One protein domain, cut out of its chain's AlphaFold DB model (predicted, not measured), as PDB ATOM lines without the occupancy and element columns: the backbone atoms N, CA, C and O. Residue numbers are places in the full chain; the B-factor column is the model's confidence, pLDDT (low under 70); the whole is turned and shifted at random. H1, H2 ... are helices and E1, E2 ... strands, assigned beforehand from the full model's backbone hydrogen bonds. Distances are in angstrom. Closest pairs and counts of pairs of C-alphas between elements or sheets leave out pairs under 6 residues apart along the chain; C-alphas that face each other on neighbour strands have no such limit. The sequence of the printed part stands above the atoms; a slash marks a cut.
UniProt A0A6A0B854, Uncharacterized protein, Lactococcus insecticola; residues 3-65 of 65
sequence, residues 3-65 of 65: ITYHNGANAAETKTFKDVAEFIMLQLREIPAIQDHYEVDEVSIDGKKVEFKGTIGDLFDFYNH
ATOM      1  N   ILE A   3     187.844 194.334 209.259       98.50
ATOM      2  CA  ILE A   3     188.473 193.846 210.489       98.50
ATOM      3  C   ILE A   3     189.639 192.945 210.097       98.50
ATOM      4  O   ILE A   3     189.451 192.009 209.317       98.50
ATOM      5  N   THR A   4     190.816 193.226 210.642       98.44
ATOM      6  CA  THR A   4     191.970 192.327 210.640       98.44
ATOM      7  C   THR A   4     192.101 191.730 212.036       98.44
ATOM      8  O   THR A   4     192.045 192.472 213.017       98.44
ATOM      9  N   TYR A   5     192.237 190.412 212.124       98.38
ATOM     10  CA  TYR A   5     192.328 189.665 213.379       98.38
ATOM     11  C   TYR A   5     193.292 188.493 213.225       98.38
ATOM     12  O   TYR A   5     193.507 188.024 212.104       98.38
ATOM     13  N   HIS A   6     193.800 187.958 214.331       96.06
ATOM     14  CA  HIS A   6     194.541 186.703 214.309       96.06
ATOM     15  C   HIS A   6     193.681 185.528 214.786       96.06
ATOM     16  O   HIS A   6     193.030 185.581 215.828       96.06
ATOM     17  N   ASN A   7     193.651 184.460 213.986       91.19
ATOM     18  CA  ASN A   7     192.840 183.272 214.247       91.19
ATOM     19  C   ASN A   7     193.503 182.314 215.263       91.19
ATOM     20  O   ASN A   7     194.611 182.551 215.741       91.19
ATOM     21  N   GLY A   8     192.868 181.171 215.546       86.50
ATOM     22  CA  GLY A   8     193.391 180.167 216.486       86.50
ATOM     23  C   GLY A   8     194.719 179.506 216.077       86.50
ATOM     24  O   GLY A   8     195.354 178.855 216.900       86.50
ATOM     25  N   ALA A   9     195.163 179.683 214.828       93.38
ATOM     26  CA  ALA A   9     196.490 179.287 214.349       93.38
ATOM     27  C   ALA A   9     197.509 180.446 214.394       93.38
ATOM     28  O   ALA A   9     198.606 180.322 213.849       93.38
ATOM     29  N   ASN A  10     197.148 181.567 215.029       90.56
ATOM     30  CA  ASN A  10     197.911 182.812 215.085       90.56
ATOM     31  C   ASN A  10     198.218 183.407 213.695       90.56
ATOM     32  O   ASN A  10     199.222 184.095 213.502       90.56
ATOM     33  N   ALA A  11     197.373 183.107 212.706       94.88
ATOM     34  CA  ALA A  11     197.476 183.660 211.364       94.88
ATOM     35  C   ALA A  11     196.563 184.880 211.232       94.88
ATOM     36  O   ALA A  11     195.398 184.831 211.628       94.88
ATOM     37  N   ALA A  12     197.095 185.952 210.644       97.06
ATOM     38  CA  ALA A  12     196.323 187.150 210.352       97.06
ATOM     39  C   ALA A  12     195.312 186.877 209.230       97.06
ATOM     40  O   ALA A  12     195.666 186.416 208.141       97.06
ATOM     41  N   GLU A  13     194.059 187.213 209.488       98.12
ATOM     42  CA  GLU A  13     192.953 187.160 208.547       98.12
ATOM     43  C   GLU A  13     192.299 188.532 208.428       98.12
ATOM     44  O   GLU A  13     192.432 189.405 209.283       98.12
ATOM     45  N   THR A  14     191.586 188.745 207.329       98.25
ATOM     46  CA  THR A  14     190.842 189.977 207.093       98.25
ATOM     47  C   THR A  14     189.443 189.636 206.629       98.25
ATOM     48  O   THR A  14     189.270 188.896 205.659       98.25
ATOM     49  N   LYS A  15     188.445 190.249 207.265       98.31
ATOM     50  CA  LYS A  15     187.049 190.141 206.857       98.31
ATOM     51  C   LYS A  15     186.439 191.517 206.642       98.31
ATOM     52  O   LYS A  15     186.644 192.444 207.425       98.31
ATOM     53  N   THR A  16     185.685 191.633 205.556       98.44
ATOM     54  CA  THR A  16     184.974 192.855 205.186       98.44
ATOM     55  C   THR A  16     183.482 192.630 205.353       98.44
ATOM     56  O   THR A  16     182.946 191.610 204.930       98.44
ATOM     57  N   PHE A  17     182.841 193.625 205.937       98.12
ATOM     58  CA  PHE A  17     181.407 193.763 206.111       98.12
ATOM     59  C   PHE A  17     180.983 195.058 205.422       98.12
ATOM     60  O   PHE A  17     181.757 196.021 205.352       98.12
ATOM     61  N   LYS A  18     179.752 195.117 204.934       97.69
ATOM     62  CA  LYS A  18     179.124 196.310 204.376       97.69
ATOM     63  C   LYS A  18     179.220 197.477 205.360       97.69
ATOM     64  O   LYS A  18     179.792 198.513 205.033       97.69
ATOM     65  N   ASP A  19     178.765 197.273 206.587       97.81
ATOM     66  CA  ASP A  19     178.731 198.264 207.661       97.81
ATOM     67  C   ASP A  19     178.819 197.574 209.036       97.81
ATOM     68  O   ASP A  19     179.011 196.360 209.126       97.81
ATOM     69  N   VAL A  20     178.747 198.363 210.111       97.62
ATOM     70  CA  VAL A  20     178.756 197.851 211.491       97.62
ATOM     71  C   VAL A  20     177.507 197.011 211.783       97.62
ATOM     72  O   VAL A  20     177.595 196.008 212.485       97.62
ATOM     73  N   ALA A  21     176.354 197.367 211.209       98.06
ATOM     74  CA  ALA A  21     175.105 196.645 211.437       98.06
ATOM     75  C   ALA A  21     175.154 195.224 210.854       98.06
ATOM     76  O   ALA A  21     174.686 194.282 211.492       98.06
ATOM     77  N   GLU A  22     175.764 195.040 209.678       98.38
ATOM     78  CA  GLU A  22     176.000 193.706 209.124       98.38
ATOM     79  C   GLU A  22     176.946 192.890 210.011       98.38
ATOM     80  O   GLU A  22     176.667 191.720 210.263       98.38
ATOM     81  N   PHE A  23     178.025 193.490 210.524       98.31
ATOM     82  CA  PHE A  23     178.913 192.813 211.473       98.31
ATOM     83  C   PHE A  23     178.142 192.299 212.701       98.31
ATOM     84  O   PHE A  23     178.193 191.102 212.978       98.31
ATOM     85  N   ILE A  24     177.355 193.155 213.362       98.31
ATOM     86  CA  ILE A  24     176.535 192.777 214.527       98.31
ATOM     87  C   ILE A  24     175.553 191.653 214.162       98.31
ATOM     88  O   ILE A  24     175.500 190.624 214.835       98.31
ATOM     89  N   MET A  25     174.808 191.808 213.062       98.31
ATOM     90  CA  MET A  25     173.839 190.806 212.603       98.31
ATOM     91  C   MET A  25     174.498 189.444 212.343       98.31
ATOM     92  O   MET A  25     173.905 188.403 212.626       98.31
ATOM     93  N   LEU A  26     175.704 189.432 211.770       98.38
ATOM     94  CA  LEU A  26     176.431 188.201 211.472       98.38
ATOM     95  C   LEU A  26     177.080 187.571 212.711       98.38
ATOM     96  O   LEU A  26     177.206 186.347 212.737       98.38
ATOM     97  N   GLN A  27     177.458 188.362 213.718       97.88
ATOM     98  CA  GLN A  27     177.960 187.846 214.997       97.88
ATOM     99  C   GLN A  27     176.862 187.235 215.871       97.88
ATOM    100  O   GLN A  27     177.135 186.298 216.605       97.88
ATOM    101  N   LEU A  28     175.608 187.664 215.728       97.19
ATOM    102  CA  LEU A  28     174.464 187.099 216.461       97.19
ATOM    103  C   LEU A  28     173.995 185.712 215.970       97.19
ATOM    104  O   LEU A  28     172.996 185.185 216.462       97.19
ATOM    105  N   ARG A  29     174.645 185.125 214.961       97.25
ATOM    106  CA  ARG A  29     174.262 183.816 214.405       97.25
ATOM    107  C   ARG A  29     174.724 182.669 215.304       97.25
ATOM    108  O   ARG A  29     175.716 182.795 216.005       97.25
ATOM    109  N   GLU A  30     174.060 181.511 215.188       95.12
ATOM    110  CA  GLU A  30     174.473 180.265 215.868       95.12
ATOM    111  C   GLU A  30     175.949 179.926 215.604       95.12
ATOM    112  O   GLU A  30     176.667 179.497 216.502       95.12
ATOM    113  N   ILE A  31     176.405 180.171 214.372       96.31
ATOM    114  CA  ILE A  31     177.822 180.184 214.021       96.31
ATOM    115  C   ILE A  31     178.179 181.632 213.664       96.31
ATOM    116  O   ILE A  31     177.745 182.099 212.598       96.31
ATOM    117  N   PRO A  32     178.934 182.349 214.515       97.38
ATOM    118  CA  PRO A  32     179.281 183.739 214.260       97.38
ATOM    119  C   PRO A  32     180.196 183.854 213.039       97.38
ATOM    120  O   PRO A  32     180.886 182.910 212.636       97.38
ATOM    121  N   ALA A  33     180.217 185.033 212.421       97.56
ATOM    122  CA  ALA A  33     181.090 185.290 211.283       97.56
ATOM    123  C   ALA A  33     182.579 185.222 211.645       97.56
ATOM    124  O   ALA A  33     183.378 184.886 210.765       97.56
ATOM    125  N   ILE A  34     182.950 185.574 212.875       98.12
ATOM    126  CA  ILE A  34     184.306 185.486 213.418       98.12
ATOM    127  C   ILE A  34     184.195 184.957 214.854       98.12
ATOM    128  O   ILE A  34     183.242 185.288 215.551       98.12
ATOM    129  N   GLN A  35     185.133 184.118 215.293       97.56
ATOM    130  CA  GLN A  35     185.143 183.605 216.665       97.56
ATOM    131  C   GLN A  35     185.463 184.731 217.658       97.56
ATOM    132  O   GLN A  35     186.429 185.464 217.459       97.56
ATOM    133  N   ASP A  36     184.690 184.828 218.738       97.25
ATOM    134  CA  ASP A  36     184.739 185.974 219.658       97.25
ATOM    135  C   ASP A  36     186.085 186.141 220.368       97.25
ATOM    136  O   ASP A  36     186.494 187.259 220.646       97.25
ATOM    137  N   HIS A  37     186.792 185.039 220.622       97.12
ATOM    138  CA  HIS A  37     188.081 185.036 221.317       97.12
ATOM    139  C   HIS A  37     189.275 185.389 220.418       97.12
ATOM    140  O   HIS A  37     190.406 185.400 220.899       97.12
ATOM    141  N   TYR A  38     189.064 185.621 219.117       98.12
ATOM    142  CA  TYR A  38     190.130 186.106 218.244       98.12
ATOM    143  C   TYR A  38     190.415 187.572 218.550       98.12
ATOM    144  O   TYR A  38     189.503 188.372 218.736       98.12
ATOM    145  N   GLU A  39     191.689 187.925 218.610       97.75
ATOM    146  CA  GLU A  39     192.135 189.286 218.899       97.75
ATOM    147  C   GLU A  39     192.096 190.146 217.639       97.75
ATOM    148  O   GLU A  39     192.416 189.698 216.532       97.75
ATOM    149  N   VAL A  40     191.731 191.408 217.820       98.19
ATOM    150  CA  VAL A  40     191.624 192.384 216.743       98.19
ATOM    151  C   VAL A  40     192.947 193.121 216.581       98.19
ATOM    152  O   VAL A  40     193.402 193.824 217.482       98.19
ATOM    153  N   ASP A  41     193.524 193.030 215.386       97.88
ATOM    154  CA  ASP A  41     194.736 193.764 215.022       97.88
ATOM    155  C   ASP A  41     194.397 195.163 214.479       97.88
ATOM    156  O   ASP A  41     195.095 196.147 214.738       97.88
ATOM    157  N   GLU A  42     193.323 195.270 213.686       98.25
ATOM    158  CA  GLU A  42     192.891 196.534 213.088       98.25
ATOM    159  C   GLU A  42     191.399 196.538 212.748       98.25
ATOM    160  O   GLU A  42     190.866 195.575 212.200       98.25
ATOM    161  N   VAL A  43     190.740 197.677 212.975       98.31
ATOM    162  CA  VAL A  43     189.382 197.947 212.488       98.31
ATOM    163  C   VAL A  43     189.391 199.215 211.654       98.31
ATOM    164  O   VAL A  43     189.994 200.222 212.030       98.31
ATOM    165  N   SER A  44     188.683 199.190 210.529       98.12
ATOM    166  CA  SER A  44     188.376 200.395 209.762       98.12
ATOM    167  C   SER A  44     186.906 200.478 209.364       98.12
ATOM    168  O   SER A  44     186.267 199.490 208.985       98.12
ATOM    169  N   ILE A  45     186.366 201.692 209.435       97.00
ATOM    170  CA  ILE A  45     185.001 202.044 209.039       97.00
ATOM    171  C   ILE A  45     185.114 203.163 208.010       97.00
ATOM    172  O   ILE A  45     185.827 204.139 208.230       97.00
ATOM    173  N   ASP A  46     184.479 202.986 206.851       95.00
ATOM    174  CA  ASP A  46     184.534 203.934 205.728       95.00
ATOM    175  C   ASP A  46     185.966 204.360 205.351       95.00
ATOM    176  O   ASP A  46     186.256 205.524 205.076       95.00
ATOM    177  N   GLY A  47     186.895 203.398 205.389       94.00
ATOM    178  CA  GLY A  47     188.315 203.607 205.087       94.00
ATOM    179  C   GLY A  47     189.115 204.320 206.182       94.00
ATOM    180  O   GLY A  47     190.319 204.507 206.019       94.00
ATOM    181  N   LYS A  48     188.492 204.694 207.304       97.06
ATOM    182  CA  LYS A  48     189.161 205.312 208.454       97.06
ATOM    183  C   LYS A  48     189.453 204.268 209.518       97.06
ATOM    184  O   LYS A  48     188.561 203.517 209.909       97.06
ATOM    185  N   LYS A  49     190.695 204.236 209.995       97.00
ATOM    186  CA  LYS A  49     191.098 203.378 211.110       97.00
ATOM    187  C   LYS A  49     190.418 203.844 212.397       97.00
ATOM    188  O   LYS A  49     190.359 205.043 212.662       97.00
ATOM    189  N   VAL A  50     189.918 202.889 213.168       96.38
ATOM    190  CA  VAL A  50     189.343 203.108 214.496       96.38
ATOM    191  C   VAL A  50     190.372 202.660 215.527       96.38
ATOM    192  O   VAL A  50     190.961 201.588 215.384       96.38
ATOM    193  N   GLU A  51     190.613 203.482 216.547       96.75
ATOM    194  CA  GLU A  51     191.404 203.052 217.699       96.75
ATOM    195  C   GLU A  51     190.586 202.053 218.514       96.75
ATOM    196  O   GLU A  51     189.551 202.391 219.086       96.75
ATOM    197  N   PHE A  52     191.046 200.807 218.527       97.44
ATOM    198  CA  PHE A  52     190.418 199.712 219.245       97.44
ATOM    199  C   PHE A  52     191.494 198.739 219.724       97.44
ATOM    200  O   PHE A  52     192.503 198.539 219.045       97.44
ATOM    201  N   LYS A  53     191.275 198.142 220.896       97.56
ATOM    202  CA  LYS A  53     192.110 197.078 221.445       97.56
ATOM    203  C   LYS A  53     191.223 196.090 222.190       97.56
ATOM    204  O   LYS A  53     190.511 196.497 223.104       97.56
ATOM    205  N   GLY A  54     191.333 194.820 221.827       97.62
ATOM    206  CA  GLY A  54     190.587 193.728 222.434       97.62
ATOM    207  C   GLY A  54     190.266 192.646 221.415       97.62
ATOM    208  O   GLY A  54     190.785 192.634 220.295       97.62
ATOM    209  N   THR A  55     189.364 191.766 221.813       98.19
ATOM    210  CA  THR A  55     188.896 190.638 221.020       98.19
ATOM    211  C   THR A  55     187.735 191.015 220.096       98.19
ATOM    212  O   THR A  55     187.199 192.126 220.136       98.19
ATOM    213  N   ILE A  56     187.323 190.083 219.241       98.38
ATOM    214  CA  ILE A  56     186.120 190.212 218.412       98.38
ATOM    215  C   ILE A  56     184.861 190.323 219.282       98.38
ATOM    216  O   ILE A  56     183.955 191.071 218.918       98.38
ATOM    217  N   GLY A  57     184.816 189.629 220.425       98.00
ATOM    218  CA  GLY A  57     183.742 189.759 221.412       98.00
ATOM    219  C   GLY A  57     183.674 191.169 221.998       98.00
ATOM    220  O   GLY A  57     182.622 191.800 221.963       98.00
ATOM    221  N   ASP A  58     184.819 191.717 222.412       98.31
ATOM    222  CA  ASP A  58     184.897 193.099 222.907       98.31
ATOM    223  C   ASP A  58     184.477 194.112 221.826       98.31
ATOM    224  O   ASP A  58     183.853 195.134 222.116       98.31
ATOM    225  N   LEU A  59     184.803 193.832 220.558       98.31
ATOM    226  CA  LEU A  59     184.421 194.674 219.426       98.31
ATOM    227  C   LEU A  59     182.917 194.605 219.142       98.31
ATOM    228  O   LEU A  59     182.317 195.611 218.766       98.31
ATOM    229  N   PHE A  60     182.319 193.423 219.290       98.31
ATOM    230  CA  PHE A  60     180.877 193.241 219.204       98.31
ATOM    231  C   PHE A  60     180.169 194.049 220.289       98.31
ATOM    232  O   PHE A  60     179.303 194.860 219.955       98.31
ATOM    233  N   ASP A  61     180.588 193.897 221.547       97.56
ATOM    234  CA  ASP A  61     180.018 194.635 222.673       97.56
ATOM    235  C   ASP A  61     180.138 196.145 222.444       97.56
ATOM    236  O   ASP A  61     179.130 196.843 222.497       97.56
ATOM    237  N   PHE A  62     181.324 196.629 222.047       96.56
ATOM    238  CA  PHE A  62     181.597 198.046 221.774       96.56
ATOM    239  C   PHE A  62     180.591 198.711 220.820       96.56
ATOM    240  O   PHE A  62     180.273 199.889 220.991       96.56
ATOM    241  N   TYR A  63     180.096 197.987 219.810       96.50
ATOM    242  CA  TYR A  63     179.127 198.515 218.842       96.50
ATOM    243  C   TYR A  63     177.667 198.150 219.137       96.50
ATOM    244  O   TYR A  63     176.776 198.706 218.496       96.50
ATOM    245  N   ASN A  64     177.405 197.231 220.068       94.44
ATOM    246  CA  ASN A  64     176.068 196.725 220.384       94.44
ATOM    247  C   ASN A  64     175.492 197.350 221.676       94.44
ATOM    248  O   ASN A  64     174.903 196.654 222.507       94.44
ATOM    249  N   HIS A  65     175.671 198.665 221.846       76.00
ATOM    250  CA  HIS A  65     175.173 199.460 222.977       76.00
ATOM    251  C   HIS A  65     174.087 200.459 222.565       76.00
ATOM    252  O   HIS A  65     174.248 201.117 221.511       76.00
TER     253      HIS A  65
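What this domain is: This is residues 3 to 65 of the 65 residues of an uncharacterized protein of Lactococcus insecticola (UniProt A0A6A0B854). A twisted four-stranded sheet has helix H2 packed on it, while H1 packs on H2 and only grazes the sheet. The 63 printed residues include four named strands and two named helices, in the order E1 E2 H1 E3 E4 H2. The sheet runs E2 E1 E3 E4, antiparallel; the class is mixed. The whole is compact, radius of gyration of the C-alphas 10.8 A, spans 29 by 28 by 19 A.

Where its parts are: Find C-alpha 3 at (188.473, 193.846, 210.489): E1, residues 3 to 6, 10.1 A, begins there. Next come E2, 12 to 16, 13.7 A; H1, 20 to 27, 10.6 A; E3, 39 to 45, 17.6 A; E4, 48 to 50, 6.4 A. H2, 56 to 63, 10.9 A, ends at (179.127, 198.515, 218.842).

How they stand to each other: Within hydrogen-bond range, see N 5 and O 13 in hairpin E1 and E2, 3.0 A; N 4 and O 42 between E1 and E3, 2.8 A; N 45 and O 48 in hairpin E3 and E4, 2.9 A. E2, H1 and E3 form a split strand-helix-strand unit, E1 between its strands, with a right-handed crossover. H2's height over the sheet is 9.8 A; the closest C-alphas of E3 and H2, Glu 39 and Ile 56, are 6.1 A apart. H1 and H2 touch, closest at C-alphas 24 and 60, 6.4 A, at a steep tilt of 42 degrees, opposite ways. In both, every O i to N i+4 pair is within range.

The domain as a whole: The C-alphas farthest apart, Ala 9 and His 65, are 30.6 A apart. The printed part has no cut, H1 to E3 is a long link, and no printed residue is under 70 in pLDDT.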